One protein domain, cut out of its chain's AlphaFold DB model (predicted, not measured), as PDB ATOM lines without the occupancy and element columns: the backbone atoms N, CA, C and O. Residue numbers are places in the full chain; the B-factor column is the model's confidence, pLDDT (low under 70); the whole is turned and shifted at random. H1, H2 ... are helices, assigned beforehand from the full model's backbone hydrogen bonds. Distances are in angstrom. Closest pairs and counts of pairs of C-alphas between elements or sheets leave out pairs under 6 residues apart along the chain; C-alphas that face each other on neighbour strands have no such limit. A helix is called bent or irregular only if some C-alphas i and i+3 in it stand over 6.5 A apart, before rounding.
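AT A GLANCE: This is residues 294 to 390 of the 505 residues of an uncharacterized protein of Mesorhizobium tianshanense (UniProt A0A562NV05). The longest helix, H5, crosses H3, the helix nearest the middle, and H6 folds back from the far end of H5 as the second half of a helical hairpin. H3 and H4 make another helical hairpin, side by side, with H5 and H6 on one side of it and the shorter pair H1 and H2 on the other. The printed part has 97 residues with six named helices, in the order H1, H2, H3, H4, H5, H6, and no named strand: the class is all helix. It is compact, with a radius of gyration of the C-alphas of 12.8 A, and the C-alphas span 39 by 28 by 24 A along their three main axes.

IN THESE COORDINATES: Find C-alpha 355 at (-44.609, -27.391, 43.068); from there H5, residues 355 to 369, runs 21.2 A to C-alpha 369 at (-31.570, -15.704, 31.119). Go back along the chain to His 318, where H3, residues 318 to 331, begins its 20.1 A. H4, residues 343 to 352, measures 14.6 A from first to last C-alpha. H6, residues 375 to 386, measures 15.8 A; it is irregular, but only just, for C-alphas 378 and 381 are 6.9 A apart. The printed part begins with H1, residues 294 to 303, whose first C-alpha is at (-24.625, -41.955, 24.157) and whose length is 14.2 A. H1 is irregular too, with C-alphas 298 and 301 7.0 A apart. H2, residues 306 to 310, is the short one, 6.2 A from first to last C-alpha.

HOW THE PARTS SIT: Start at Ala 361 of H5 and look to Ala 324 of H3: these are the closest C-alphas of the two helices, 5.4 A apart. H5 and H3 touch at a steep tilt of 50 degrees and run the same way. H5 touches H6 with residues 365 to 369 alone, and the closest C-alphas, those of Gly 369 and Gly 375, are 4.2 A apart. This hairpin runs opposite ways at a steep tilt of 36 degrees, only just past shallow. From H3, turn to H4: the two touch, closest at the C-alphas of Gly 331 and Ala 346, 5.5 A apart, and this hairpin runs opposite ways at a shallow tilt of 18 degrees. Helix packing is mostly crossed, but only just: of the three pairs H3 and H4, H3 and H5, and H5 and H6, which touch, one is at a shallow tilt. H6 is close to H3 but not clearly touching, about perpendicular at 86 degrees, with the C-alphas of Gly 331 and Phe 383 the closest at 7.6 A. Farther out, H2 touches H4, closest at the C-alphas of Phe 307 and Asn 352, 5.9 A apart. H1 and H3 are near each other, while H1 and H2 meet only through their link. H1 and H2 are both apart from H5 and H6. In H2, H3, H4 and H5 every O i to N i+4 pair is within hydrogen-bond range; in H1 it is 4 of 6 and in H6 6 of 8.

THE WHOLE: The two C-alphas farthest apart, those of Gln 312 and Glu 373, are 39.8 A from each other. The printed part has no cut from residue 294 to 390. Look between H3 and H4 for the long link, 11 residues; the links H1 to H2, H4 to H5 and H5 to H6 are tight, and H2 to H3 is short. The mean pLDDT of the printed part is 95.7, and no printed residue is under 70.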
ATOM      1  N   GLU A 294     -24.130 -40.576  24.255       97.00
ATOM      2  CA  GLU A 294     -24.625 -41.955  24.157       97.00
ATOM      3  C   GLU A 294     -25.420 -42.375  25.406       97.00
ATOM      4  O   GLU A 294     -26.536 -42.888  25.300       97.00
ATOM      5  N   ILE A 295     -24.895 -42.057  26.594       97.88
ATOM      6  CA  ILE A 295     -25.595 -42.260  27.866       97.88
ATOM      7  C   ILE A 295     -26.832 -41.368  27.937       97.88
ATOM      8  O   ILE A 295     -27.897 -41.831  28.331       97.88
ATOM      9  N   GLY A 296     -26.721 -40.098  27.537       97.50
ATOM     10  CA  GLY A 296     -27.846 -39.160  27.533       97.50
ATOM     11  C   GLY A 296     -29.032 -39.664  26.704       97.50
ATOM     12  O   GLY A 296     -30.162 -39.668  27.191       97.50
ATOM     13  N   ILE A 297     -28.771 -40.178  25.497       97.75
ATOM     14  CA  ILE A 297     -29.780 -40.814  24.635       97.75
ATOM     15  C   ILE A 297     -30.427 -41.999  25.358       97.75
ATOM     16  O   ILE A 297     -31.648 -42.145  25.324       97.75
ATOM     17  N   ARG A 298     -29.628 -42.832  26.039       97.56
ATOM     18  CA  ARG A 298     -30.156 -43.988  26.771       97.56
ATOM     19  C   ARG A 298     -30.976 -43.613  27.997       97.56
ATOM     20  O   ARG A 298     -31.983 -44.269  28.235       97.56
ATOM     21  N   LEU A 299     -30.576 -42.590  28.749       97.12
ATOM     22  CA  LEU A 299     -31.265 -42.145  29.965       97.12
ATOM     23  C   LEU A 299     -32.543 -41.357  29.678       97.12
ATOM     24  O   LEU A 299     -33.449 -41.350  30.510       97.12
ATOM     25  N   LYS A 300     -32.629 -40.698  28.519       97.62
ATOM     26  CA  LYS A 300     -33.729 -39.798  28.159       97.62
ATOM     27  C   LYS A 300     -35.137 -40.388  28.389       97.62
ATOM     28  O   LYS A 300     -35.934 -39.705  29.035       97.62
ATOM     29  N   PRO A 301     -35.475 -41.621  27.956       97.00
ATOM     30  CA  PRO A 301     -36.811 -42.185  28.183       97.00
ATOM     31  C   PRO A 301     -37.173 -42.330  29.666       97.00
ATOM     32  O   PRO A 301     -38.326 -42.115  30.045       97.00
ATOM     33  N   MET A 302     -36.193 -42.666  30.509       97.44
ATOM     34  CA  MET A 302     -36.379 -42.796  31.952       97.44
ATOM     35  C   MET A 302     -36.409 -41.423  32.632       97.44
ATOM     36  O   MET A 302     -37.246 -41.196  33.500       97.44
ATOM     37  N   LEU A 303     -35.587 -40.467  32.181       96.88
ATOM     38  CA  LEU A 303     -35.592 -39.086  32.675       96.88
ATOM     39  C   LEU A 303     -36.982 -38.436  32.555       96.88
ATOM     40  O   LEU A 303     -37.430 -37.762  33.480       96.88
ATOM     41  N   ILE A 304     -37.692 -38.678  31.447       97.69
ATOM     42  CA  ILE A 304     -39.048 -38.144  31.218       97.69
ATOM     43  C   ILE A 304     -40.051 -38.622  32.285       97.69
ATOM     44  O   ILE A 304     -41.010 -37.919  32.618       97.69
ATOM     45  N   GLN A 305     -39.810 -39.802  32.856       96.44
ATOM     46  CA  GLN A 305     -40.664 -40.465  33.845       96.44
ATOM     47  C   GLN A 305     -40.088 -40.404  35.270       96.44
ATOM     48  O   GLN A 305     -40.603 -41.055  36.172       96.44
ATOM     49  N   LEU A 306     -39.032 -39.617  35.491       97.25
ATOM     50  CA  LEU A 306     -38.221 -39.679  36.705       97.25
ATOM     51  C   LEU A 306     -38.907 -39.124  37.958       97.25
ATOM     52  O   LEU A 306     -38.785 -39.700  39.036       97.25
ATOM     53  N   PHE A 307     -39.622 -38.003  37.846       97.31
ATOM     54  CA  PHE A 307     -40.136 -37.289  39.022       97.31
ATOM     55  C   PHE A 307     -41.073 -38.112  39.918       97.31
ATOM     56  O   PHE A 307     -40.848 -38.112  41.127       97.31
ATOM     57  N   PRO A 308     -42.060 -38.863  39.385       95.88
ATOM     58  CA  PRO A 308     -42.903 -39.721  40.212       95.88
ATOM     59  C   PRO A 308     -42.103 -40.745  41.027       95.88
ATOM     60  O   PRO A 308     -42.497 -41.039  42.152       95.88
ATOM     61  N   ALA A 309     -40.985 -41.250  40.491       94.62
ATOM     62  CA  ALA A 309     -40.101 -42.181  41.188       94.62
ATOM     63  C   ALA A 309     -39.248 -41.478  42.259       94.62
ATOM     64  O   ALA A 309     -39.216 -41.930  43.403       94.62
ATOM     65  N   ILE A 310     -38.634 -40.326  41.943       94.00
ATOM     66  CA  ILE A 310     -37.819 -39.560  42.910       94.00
ATOM     67  C   ILE A 310     -38.604 -39.223  44.178       94.00
ATOM     68  O   ILE A 310     -38.065 -39.318  45.280       94.00
ATOM     69  N   TYR A 311     -39.882 -38.865  44.045       94.44
ATOM     70  CA  TYR A 311     -40.711 -38.518  45.200       94.44
ATOM     71  C   TYR A 311     -41.055 -39.710  46.104       94.44
ATOM     72  O   TYR A 311     -41.511 -39.492  47.225       94.44
ATOM     73  N   GLN A 312     -40.829 -40.948  45.657       93.44
ATOM     74  CA  GLN A 312     -41.060 -42.159  46.452       93.44
ATOM     75  C   GLN A 312     -39.807 -42.627  47.203       93.44
ATOM     76  O   GLN A 312     -39.927 -43.314  48.212       93.44
ATOM     77  N   TRP A 313     -38.608 -42.241  46.757       93.50
ATOM     78  CA  TRP A 313     -37.345 -42.741  47.314       93.50
ATOM     79  C   TRP A 313     -36.876 -42.044  48.603       93.50
ATOM     80  O   TRP A 313     -35.799 -42.343  49.113       93.50
ATOM     81  N   SER A 314     -37.678 -41.138  49.178       90.25
ATOM     82  CA  SER A 314     -37.420 -40.510  50.490       90.25
ATOM     83  C   SER A 314     -35.992 -39.956  50.658       90.25
ATOM     84  O   SER A 314     -35.364 -40.103  51.710       90.25
ATOM     85  N   TRP A 315     -35.461 -39.343  49.596       90.19
ATOM     86  CA  TRP A 315     -34.155 -38.681  49.578       90.19
ATOM     87  C   TRP A 315     -34.197 -37.275  50.181       90.19
ATOM     88  O   TRP A 315     -35.257 -36.711  50.465       90.19
ATOM     89  N   ASP A 316     -33.020 -36.662  50.293       80.19
ATOM     90  CA  ASP A 316     -32.928 -35.213  50.410       80.19
ATOM     91  C   ASP A 316     -33.516 -34.527  49.174       80.19
ATOM     92  O   ASP A 316     -33.259 -34.905  48.028       80.19
ATOM     93  N   ARG A 317     -34.292 -33.468  49.422       81.44
ATOM     94  CA  ARG A 317     -35.062 -32.760  48.385       81.44
ATOM     95  C   ARG A 317     -34.188 -32.162  47.276       81.44
ATOM     96  O   ARG A 317     -34.672 -31.963  46.167       81.44
ATOM     97  N   HIS A 318     -32.907 -31.935  47.558       90.00
ATOM     98  CA  HIS A 318     -31.956 -31.343  46.624       90.00
ATOM     99  C   HIS A 318     -31.788 -32.140  45.319       90.00
ATOM    100  O   HIS A 318     -31.587 -31.556  44.260       90.00
ATOM    101  N   LEU A 319     -31.919 -33.470  45.334       94.69
ATOM    102  CA  LEU A 319     -31.738 -34.250  44.101       94.69
ATOM    103  C   LEU A 319     -32.895 -34.071  43.105       94.69
ATOM    104  O   LEU A 319     -32.670 -34.094  41.894       94.69
ATOM    105  N   ALA A 320     -34.116 -33.828  43.595       96.06
ATOM    106  CA  ALA A 320     -35.244 -33.456  42.738       96.06
ATOM    107  C   ALA A 320     -35.024 -32.073  42.101       96.06
ATOM    108  O   ALA A 320     -35.328 -31.875  40.925       96.06
ATOM    109  N   GLU A 321     -34.429 -31.143  42.854       96.31
ATOM    110  CA  GLU A 321     -34.036 -29.818  42.366       96.31
ATOM    111  C   GLU A 321     -32.991 -29.938  41.244       96.31
ATOM    112  O   GLU A 321     -33.188 -29.394  40.156       96.31
ATOM    113  N   VAL A 322     -31.934 -30.736  41.439       97.19
ATOM    114  CA  VAL A 322     -30.929 -31.009  40.393       97.19
ATOM    115  C   VAL A 322     -31.575 -31.606  39.140       97.19
ATOM    116  O   VAL A 322     -31.320 -31.131  38.031       97.19
ATOM    117  N   ALA A 323     -32.462 -32.595  39.290       97.81
ATOM    118  CA  ALA A 323     -33.186 -33.176  38.160       97.81
ATOM    119  C   ALA A 323     -34.034 -32.126  37.414       97.81
ATOM    120  O   ALA A 323     -34.071 -32.121  36.179       97.81
ATOM    121  N   ALA A 324     -34.677 -31.200  38.133       98.31
ATOM    122  CA  ALA A 324     -35.464 -30.125  37.531       98.31
ATOM    123  C   ALA A 324     -34.589 -29.154  36.733       98.31
ATOM    124  O   ALA A 324     -34.924 -28.814  35.594       98.31
ATOM    125  N   GLN A 325     -33.424 -28.784  37.272       97.88
ATOM    126  CA  GLN A 325     -32.448 -27.975  36.547       97.88
ATOM    127  C   GLN A 325     -31.966 -28.677  35.267       97.88
ATOM    128  O   GLN A 325     -31.845 -28.037  34.219       97.88
ATOM    129  N   MET A 326     -31.724 -29.994  35.322       97.88
ATOM    130  CA  MET A 326     -31.315 -30.776  34.152       97.88
ATOM    131  C   MET A 326     -32.387 -30.786  33.061       97.88
ATOM    132  O   MET A 326     -32.054 -30.594  31.894       97.88
ATOM    133  N   VAL A 327     -33.665 -30.950  33.420       98.31
ATOM    134  CA  VAL A 327     -34.784 -30.882  32.463       98.31
ATOM    135  C   VAL A 327     -34.827 -29.534  31.751       98.31
ATOM    136  O   VAL A 327     -34.991 -29.494  30.531       98.31
ATOM    137  N   VAL A 328     -34.650 -28.432  32.485       98.38
ATOM    138  CA  VAL A 328     -34.653 -27.088  31.894       98.38
ATOM    139  C   VAL A 328     -33.509 -26.925  30.896       98.38
ATOM    140  O   VAL A 328     -33.735 -26.486  29.773       98.38
ATOM    141  N   GLU A 329     -32.290 -27.317  31.255       97.38
ATOM    142  CA  GLU A 329     -31.122 -27.255  30.361       97.38
ATOM    143  C   GLU A 329     -31.274 -28.149  29.122       97.38
ATOM    144  O   GLU A 329     -30.911 -27.753  28.011       97.38
ATOM    145  N   LEU A 330     -31.843 -29.347  29.288       97.44
ATOM    146  CA  LEU A 330     -32.091 -30.271  28.182       97.44
ATOM    147  C   LEU A 330     -33.177 -29.765  27.229       97.44
ATOM    148  O   LEU A 330     -33.059 -29.976  26.026       97.44
ATOM    149  N   GLY A 331     -34.194 -29.075  27.754       97.19
ATOM    150  CA  GLY A 331     -35.271 -28.456  26.976       97.19
ATOM    151  C   GLY A 331     -34.946 -27.068  26.412       97.19
ATOM    152  O   GLY A 331     -35.741 -26.517  25.650       97.19
ATOM    153  N   THR A 332     -33.795 -26.491  26.775       95.38
ATOM    154  CA  THR A 332     -33.330 -25.179  26.294       95.38
ATOM    155  C   THR A 332     -32.025 -25.319  25.513       95.38
ATOM    156  O   THR A 332     -32.039 -25.428  24.290       95.38
ATOM    157  N   MET A 333     -30.892 -25.364  26.211       91.19
ATOM    158  CA  MET A 333     -29.540 -25.305  25.654       91.19
ATOM    159  C   MET A 333     -29.163 -26.542  24.833       91.19
ATOM    160  O   MET A 333     -28.272 -26.474  23.984       91.19
ATOM    161  N   ARG A 334     -29.804 -27.686  25.095       93.62
ATOM    162  CA  ARG A 334     -29.521 -28.954  24.404       93.62
ATOM    163  C   ARG A 334     -30.693 -29.467  23.572       93.62
ATOM    164  O   ARG A 334     -30.579 -30.570  23.056       93.62
ATOM    165  N   ARG A 335     -31.769 -28.687  23.406       93.06
ATOM    166  CA  ARG A 335     -33.014 -29.121  22.746       93.06
ATOM    167  C   ARG A 335     -32.779 -29.768  21.381       93.06
ATOM    168  O   ARG A 335     -33.393 -30.777  21.065       93.06
ATOM    169  N   ASP A 336     -31.866 -29.199  20.599       91.88
ATOM    170  CA  ASP A 336     -31.603 -29.632  19.224       91.88
ATOM    171  C   ASP A 336     -30.538 -30.753  19.146       91.88
ATOM    172  O   ASP A 336     -30.081 -31.117  18.063       91.88
ATOM    173  N   ARG A 337     -30.113 -31.310  20.292       95.31
ATOM    174  CA  ARG A 337     -29.197 -32.458  20.367       95.31
ATOM    175  C   ARG A 337     -29.977 -33.775  20.499       95.31
ATOM    176  O   ARG A 337     -31.034 -33.780  21.123       95.31
ATOM    177  N   PRO A 338     -29.435 -34.909  20.016       96.25
ATOM    178  CA  PRO A 338     -30.034 -36.240  20.181       96.25
ATOM    179  C   PRO A 338     -30.424 -36.619  21.620       96.25
ATOM    180  O   PRO A 338     -31.415 -37.308  21.839       96.25
ATOM    181  N   ASP A 339     -29.642 -36.167  22.599       95.88
ATOM    182  CA  ASP A 339     -29.850 -36.390  24.032       95.88
ATOM    183  C   ASP A 339     -30.707 -35.303  24.709       95.88
ATOM    184  O   ASP A 339     -30.980 -35.394  25.903       95.88
ATOM    185  N   GLY A 340     -31.116 -34.267  23.969       97.25
ATOM    186  CA  GLY A 340     -31.971 -33.184  24.447       97.25
ATOM    187  C   GLY A 340     -33.433 -33.587  24.616       97.25
ATOM    188  O   GLY A 340     -33.866 -34.643  24.150       97.25
ATOM    189  N   LEU A 341     -34.208 -32.715  25.263       98.31
ATOM    190  CA  LEU A 341     -35.659 -32.867  25.392       98.31
ATOM    191  C   LEU A 341     -36.356 -31.935  24.408       98.31
ATOM    192  O   LEU A 341     -36.087 -30.733  24.395       98.31
ATOM    193  N   ASP A 342     -37.286 -32.468  23.624       97.31
ATOM    194  CA  ASP A 342     -38.157 -31.634  22.810       97.31
ATOM    195  C   ASP A 342     -39.202 -30.894  23.674       97.31
ATOM    196  O   ASP A 342     -39.292 -31.040  24.898       97.31
ATOM    197  N   ARG A 343     -40.027 -30.067  23.022       97.50
ATOM    198  CA  ARG A 343     -41.043 -29.245  23.700       97.50
ATOM    199  C   ARG A 343     -42.090 -30.085  24.434       97.50
ATOM    200  O   ARG A 343     -42.585 -29.667  25.480       97.50
ATOM    201  N   TYR A 344     -42.478 -31.225  23.865       97.44
ATOM    202  CA  TYR A 344     -43.457 -32.124  24.459       97.44
ATOM    203  C   TYR A 344     -42.837 -32.867  25.642       97.44
ATOM    204  O   TYR A 344     -43.409 -32.850  26.728       97.44
ATOM    205  N   GLU A 345     -41.654 -33.442  25.462       98.31
ATOM    206  CA  GLU A 345     -40.930 -34.211  26.472       98.31
ATOM    207  C   GLU A 345     -40.591 -33.356  27.701       98.31
ATOM    208  O   GLU A 345     -40.905 -33.741  28.830       98.31
ATOM    209  N   ALA A 346     -40.048 -32.150  27.500       98.44
ATOM    210  CA  ALA A 346     -39.767 -31.220  28.594       98.44
ATOM    211  C   ALA A 346     -41.053 -30.793  29.325       98.44
ATOM    212  O   ALA A 346     -41.083 -30.739  30.558       98.44
ATOM    213  N   ARG A 347     -42.159 -30.567  28.597       98.44
ATOM    214  CA  ARG A 347     -43.463 -30.279  29.216       98.44
ATOM    215  C   ARG A 347     -43.979 -31.455  30.042       98.44
ATOM    216  O   ARG A 347     -44.550 -31.226  31.107       98.44
ATOM    217  N   GLN A 348     -43.810 -32.693  29.575       98.12
ATOM    218  CA  GLN A 348     -44.213 -33.874  30.342       98.12
ATOM    219  C   GLN A 348     -43.426 -33.989  31.647       98.12
ATOM    220  O   GLN A 348     -44.030 -34.220  32.692       98.12
ATOM    221  N   CYS A 349     -42.120 -33.712  31.621       98.50
ATOM    222  CA  CYS A 349     -41.315 -33.647  32.840       98.50
ATOM    223  C   CYS A 349     -41.897 -32.626  33.834       98.50
ATOM    224  O   CYS A 349     -42.186 -32.972  34.977       98.50
ATOM    225  N   LEU A 350     -42.152 -31.388  33.383       98.50
ATOM    226  CA  LEU A 350     -42.717 -30.317  34.219       98.50
ATOM    227  C   LEU A 350     -44.105 -30.668  34.786       98.50
ATOM    228  O   LEU A 350     -44.432 -30.283  35.908       98.50
ATOM    229  N   ARG A 351     -44.930 -31.410  34.037       98.06
ATOM    230  CA  ARG A 351     -46.251 -31.875  34.500       98.06
ATOM    231  C   ARG A 351     -46.165 -32.896  35.631       98.06
ATOM    232  O   ARG A 351     -47.082 -32.938  36.450       98.06
ATOM    233  N   ASN A 352     -45.099 -33.690  35.648       97.50
ATOM    234  CA  ASN A 352     -44.847 -34.721  36.650       97.50
ATOM    235  C   ASN A 352     -44.090 -34.193  37.877       97.50
ATOM    236  O   ASN A 352     -43.983 -34.899  38.876       97.50
ATOM    237  N   MET A 353     -43.570 -32.966  37.821       97.88
ATOM    238  CA  MET A 353     -42.941 -32.307  38.962       97.88
ATOM    239  C   MET A 353     -43.974 -31.878  40.011       97.88
ATOM    240  O   MET A 353     -45.103 -31.513  39.664       97.88
ATOM    241  N   ASP A 354     -43.576 -31.849  41.282       95.94
ATOM    242  CA  ASP A 354     -44.290 -31.147  42.344       95.94
ATOM    243  C   ASP A 354     -44.078 -29.625  42.228       95.94
ATOM    244  O   ASP A 354     -43.390 -29.131  41.328       95.94
ATOM    245  N   ASP A 355     -44.721 -28.851  43.103       95.12
ATOM    246  CA  ASP A 355     -44.609 -27.391  43.068       95.12
ATOM    247  C   ASP A 355     -43.168 -26.926  43.280       95.12
ATOM    248  O   ASP A 355     -42.697 -26.088  42.518       95.12
ATOM    249  N   ARG A 356     -42.447 -27.512  44.241       95.06
ATOM    250  CA  ARG A 356     -41.072 -27.120  44.571       95.06
ATOM    251  C   ARG A 356     -40.110 -27.350  43.408       95.06
ATOM    252  O   ARG A 356     -39.348 -26.454  43.062       95.06
ATOM    253  N   SER A 357     -40.178 -28.504  42.755       97.56
ATOM    254  CA  SER A 357     -39.326 -28.802  41.599       97.56
ATOM    255  C   SER A 357     -39.654 -27.892  40.410       97.56
ATOM    256  O   SER A 357     -38.762 -27.496  39.662       97.56
ATOM    257  N   ARG A 358     -40.919 -27.464  40.260       98.00
ATOM    258  CA  ARG A 358     -41.289 -26.425  39.282       98.00
ATOM    259  C   ARG A 358     -40.760 -25.038  39.662       98.00
ATOM    260  O   ARG A 358     -40.347 -24.311  38.764       98.00
ATOM    261  N   GLN A 359     -40.726 -24.672  40.944       97.50
ATOM    262  CA  GLN A 359     -40.064 -23.433  41.385       97.50
ATOM    263  C   GLN A 359     -38.575 -23.460  41.021       97.50
ATOM    264  O   GLN A 359     -38.062 -22.491  40.468       97.50
ATOM    265  N   GLU A 360     -37.912 -24.599  41.228       97.81
ATOM    266  CA  GLU A 360     -36.511 -24.776  40.844       97.81
ATOM    267  C   GLU A 360     -36.303 -24.683  39.324       97.81
ATOM    268  O   GLU A 360     -35.343 -24.073  38.851       97.81
ATOM    269  N   ALA A 361     -37.234 -25.216  38.530       98.38
ATOM    270  CA  ALA A 361     -37.198 -25.048  37.080       98.38
ATOM    271  C   ALA A 361     -37.271 -23.560  36.671       98.38
ATOM    272  O   ALA A 361     -36.525 -23.124  35.791       98.38
ATOM    273  N   ILE A 362     -38.119 -22.760  37.331       98.25
ATOM    274  CA  ILE A 362     -38.193 -21.302  37.114       98.25
ATOM    275  C   ILE A 362     -36.884 -20.631  37.535       98.25
ATOM    276  O   ILE A 362     -36.340 -19.821  36.784       98.25
ATOM    277  N   PHE A 363     -36.336 -21.002  38.693       97.25
ATOM    278  CA  PHE A 363     -35.051 -20.486  39.158       97.25
ATOM    279  C   PHE A 363     -33.935 -20.747  38.133       97.25
ATOM    280  O   PHE A 363     -33.199 -19.827  37.760       97.25
ATOM    281  N   ARG A 364     -33.866 -21.965  37.576       97.69
ATOM    282  CA  ARG A 364     -32.894 -22.306  36.530       97.69
ATOM    283  C   ARG A 364     -33.095 -21.508  35.245       97.69
ATOM    284  O   ARG A 364     -32.105 -21.104  34.637       97.69
ATOM    285  N   LEU A 365     -34.338 -21.245  34.832       97.50
ATOM    286  CA  LEU A 365     -34.616 -20.361  33.692       97.50
ATOM    287  C   LEU A 365     -34.070 -18.953  33.932       97.50
ATOM    288  O   LEU A 365     -33.440 -18.394  33.038       97.50
ATOM    289  N   GLY A 366     -34.242 -18.414  35.143       96.06
ATOM    290  CA  GLY A 366     -33.660 -17.131  35.532       96.06
ATOM    291  C   GLY A 366     -32.133 -17.126  35.412       96.06
ATOM    292  O   GLY A 366     -31.556 -16.201  34.840       96.06
ATOM    293  N   GLN A 367     -31.465 -18.193  35.864       95.81
ATOM    294  CA  GLN A 367     -30.016 -18.343  35.685       95.81
ATOM    295  C   GLN A 367     -29.611 -18.389  34.205       95.81
ATOM    296  O   GLN A 367     -28.616 -17.773  33.837       95.81
ATOM    297  N   ILE A 368     -30.360 -19.097  33.352       95.50
ATOM    298  CA  ILE A 368     -30.092 -19.170  31.906       95.50
ATOM    299  C   ILE A 368     -30.270 -17.801  31.243       95.50
ATOM    300  O   ILE A 368     -29.425 -17.413  30.436       95.50
ATOM    301  N   GLY A 369     -31.315 -17.058  31.613       94.88
ATOM    302  CA  GLY A 369     -31.570 -15.704  31.119       94.88
ATOM    303  C   GLY A 369     -30.378 -14.772  31.328       94.88
ATOM    304  O   GLY A 369     -29.966 -14.089  30.394       94.88
ATOM    305  N   LYS A 370     -29.746 -14.844  32.507       93.19
ATOM    306  CA  LYS A 370     -28.589 -14.016  32.893       93.19
ATOM    307  C   LYS A 370     -27.256 -14.394  32.235       93.19
ATOM    308  O   LYS A 370     -26.303 -13.629  32.334       93.19
ATOM    309  N   ARG A 371     -27.131 -15.561  31.590       91.88
ATOM    310  CA  ARG A 371     -25.833 -16.030  31.049       91.88
ATOM    311  C   ARG A 371     -25.332 -15.236  29.846       91.88
ATOM    312  O   ARG A 371     -24.146 -15.295  29.541       91.88
ATOM    313  N   SER A 372     -26.224 -14.569  29.118       86.88
ATOM    314  CA  SER A 372     -25.867 -13.782  27.938       86.88
ATOM    315  C   SER A 372     -26.908 -12.701  27.675       86.88
ATOM    316  O   SER A 372     -28.065 -12.874  28.041       86.88
ATOM    317  N   GLU A 373     -26.522 -11.646  26.958       83.50
ATOM    318  CA  GLU A 373     -27.405 -10.531  26.580       83.50
ATOM    319  C   GLU A 373     -28.702 -10.993  25.893       83.50
ATOM    320  O   GLU A 373     -29.769 -10.438  26.120       83.50
ATOM    321  N   LYS A 374     -28.642 -12.061  25.086       89.25
ATOM    322  CA  LYS A 374     -29.811 -12.622  24.385       89.25
ATOM    323  C   LYS A 374     -30.414 -13.841  25.086       89.25
ATOM    324  O   LYS A 374     -31.258 -14.514  24.497       89.25
ATOM    325  N   GLY A 375     -29.998 -14.152  26.316       92.81
ATOM    326  CA  GLY A 375     -30.430 -15.348  27.046       92.81
ATOM    327  C   GLY A 375     -31.940 -15.370  27.282       92.81
ATOM    328  O   GLY A 375     -32.606 -16.376  27.019       92.81
ATOM    329  N   TRP A 376     -32.494 -14.228  27.690       95.19
ATOM    330  CA  TRP A 376     -33.929 -14.033  27.883       95.19
ATOM    331  C   TRP A 376     -34.731 -14.288  26.602       95.19
ATOM    332  O   TRP A 376     -35.640 -15.119  26.592       95.19
ATOM    333  N   GLY A 377     -34.357 -13.624  25.506       93.50
ATOM    334  CA  GLY A 377     -35.058 -13.722  24.224       93.50
ATOM    335  C   GLY A 377     -34.894 -15.068  23.513       93.50
ATOM    336  O   GLY A 377     -35.865 -15.599  22.982       93.50
ATOM    337  N   ASN A 378     -33.689 -15.643  23.514       93.25
ATOM    338  CA  ASN A 378     -33.391 -16.853  22.743       93.25
ATOM    339  C   ASN A 378     -33.772 -18.149  23.467       93.25
ATOM    340  O   ASN A 378     -34.016 -19.160  22.809       93.25
ATOM    341  N   HIS A 379     -33.791 -18.147  24.804       95.25
ATOM    342  CA  HIS A 379     -33.989 -19.370  25.586       95.25
ATOM    343  C   HIS A 379     -35.194 -19.281  26.520       95.25
ATOM    344  O   HIS A 379     -36.039 -20.176  26.500       95.25
ATOM    345  N   VAL A 380     -35.310 -18.209  27.307       96.62
ATOM    346  CA  VAL A 380     -36.332 -18.126  28.363       96.62
ATOM    347  C   VAL A 380     -37.732 -17.894  27.791       96.62
ATOM    348  O   VAL A 380     -38.632 -18.674  28.095       96.62
ATOM    349  N   ILE A 381     -37.927 -16.892  26.922       96.81
ATOM    350  CA  ILE A 381     -39.240 -16.613  26.307       96.81
ATOM    351  C   ILE A 381     -39.777 -17.837  25.546       96.81
ATOM    352  O   ILE A 381     -40.888 -18.272  25.867       96.81
ATOM    353  N   PRO A 382     -39.018 -18.473  24.625       96.81
ATOM    354  CA  PRO A 382     -39.505 -19.655  23.916       96.81
ATOM    355  C   PRO A 382     -39.866 -20.801  24.861       96.81
ATOM    356  O   PRO A 382     -40.875 -21.473  24.659       96.81
ATOM    357  N   PHE A 383     -39.096 -21.018  25.931       97.88
ATOM    358  CA  PHE A 383     -39.413 -22.066  26.897       97.88
ATOM    359  C   PHE A 383     -40.729 -21.787  27.641       97.88
ATOM    360  O   PHE A 383     -41.579 -22.671  27.763       97.88
ATOM    361  N   ILE A 384     -40.938 -20.553  28.099       97.69
ATOM    362  CA  ILE A 384     -42.165 -20.147  28.797       97.69
ATOM    363  C   ILE A 384     -43.386 -20.280  27.875       97.69
ATOM    364  O   ILE A 384     -44.425 -20.808  28.275       97.69
ATOM    365  N   GLU A 385     -43.270 -19.832  26.627       96.81
ATOM    366  CA  GLU A 385     -44.390 -19.827  25.688       96.81
ATOM    367  C   GLU A 385     -44.701 -21.222  25.135       96.81
ATOM    368  O   GLU A 385     -45.874 -21.602  25.022       96.81
ATOM    369  N   GLU A 386     -43.674 -21.997  24.793       96.19
ATOM    370  CA  GLU A 386     -43.809 -23.233  24.023       96.19
ATOM    371  C   GLU A 386     -43.693 -24.500  24.869       96.19
ATOM    372  O   GLU A 386     -44.197 -25.539  24.443       96.19
ATOM    373  N   VAL A 387     -43.071 -24.456  26.049       97.88
ATOM    374  CA  VAL A 387     -42.808 -25.646  26.878       97.88
ATOM    375  C   VAL A 387     -43.629 -25.622  28.161       97.88
ATOM    376  O   VAL A 387     -44.300 -26.617  28.447       97.88
ATOM    377  N   TRP A 388     -43.646 -24.503  28.893       98.19
ATOM    378  CA  TRP A 388     -44.249 -24.437  30.228       98.19
ATOM    379  C   TRP A 388     -45.721 -24.923  30.260       98.19
ATOM    380  O   TRP A 388     -46.524 -24.536  29.397       98.19
ATOM    381  N   PRO A 389     -46.114 -25.770  31.236       97.00
ATOM    382  CA  PRO A 389     -47.483 -26.264  31.373       97.00
ATOM    383  C   PRO A 389     -48.519 -25.136  31.529       97.00
ATOM    384  O   PRO A 389     -48.339 -24.194  32.298       97.00
ATOM    385  N   ARG A 390     -49.638 -25.219  30.800       94.81
ATOM    386  CA  ARG A 390     -50.661 -24.148  30.721       94.81
ATOM    387  C   ARG A 390     -51.890 -24.397  31.597       94.81
ATOM    388  O   ARG A 390     -52.766 -23.530  31.701       94.81
TER     389      ARG A 390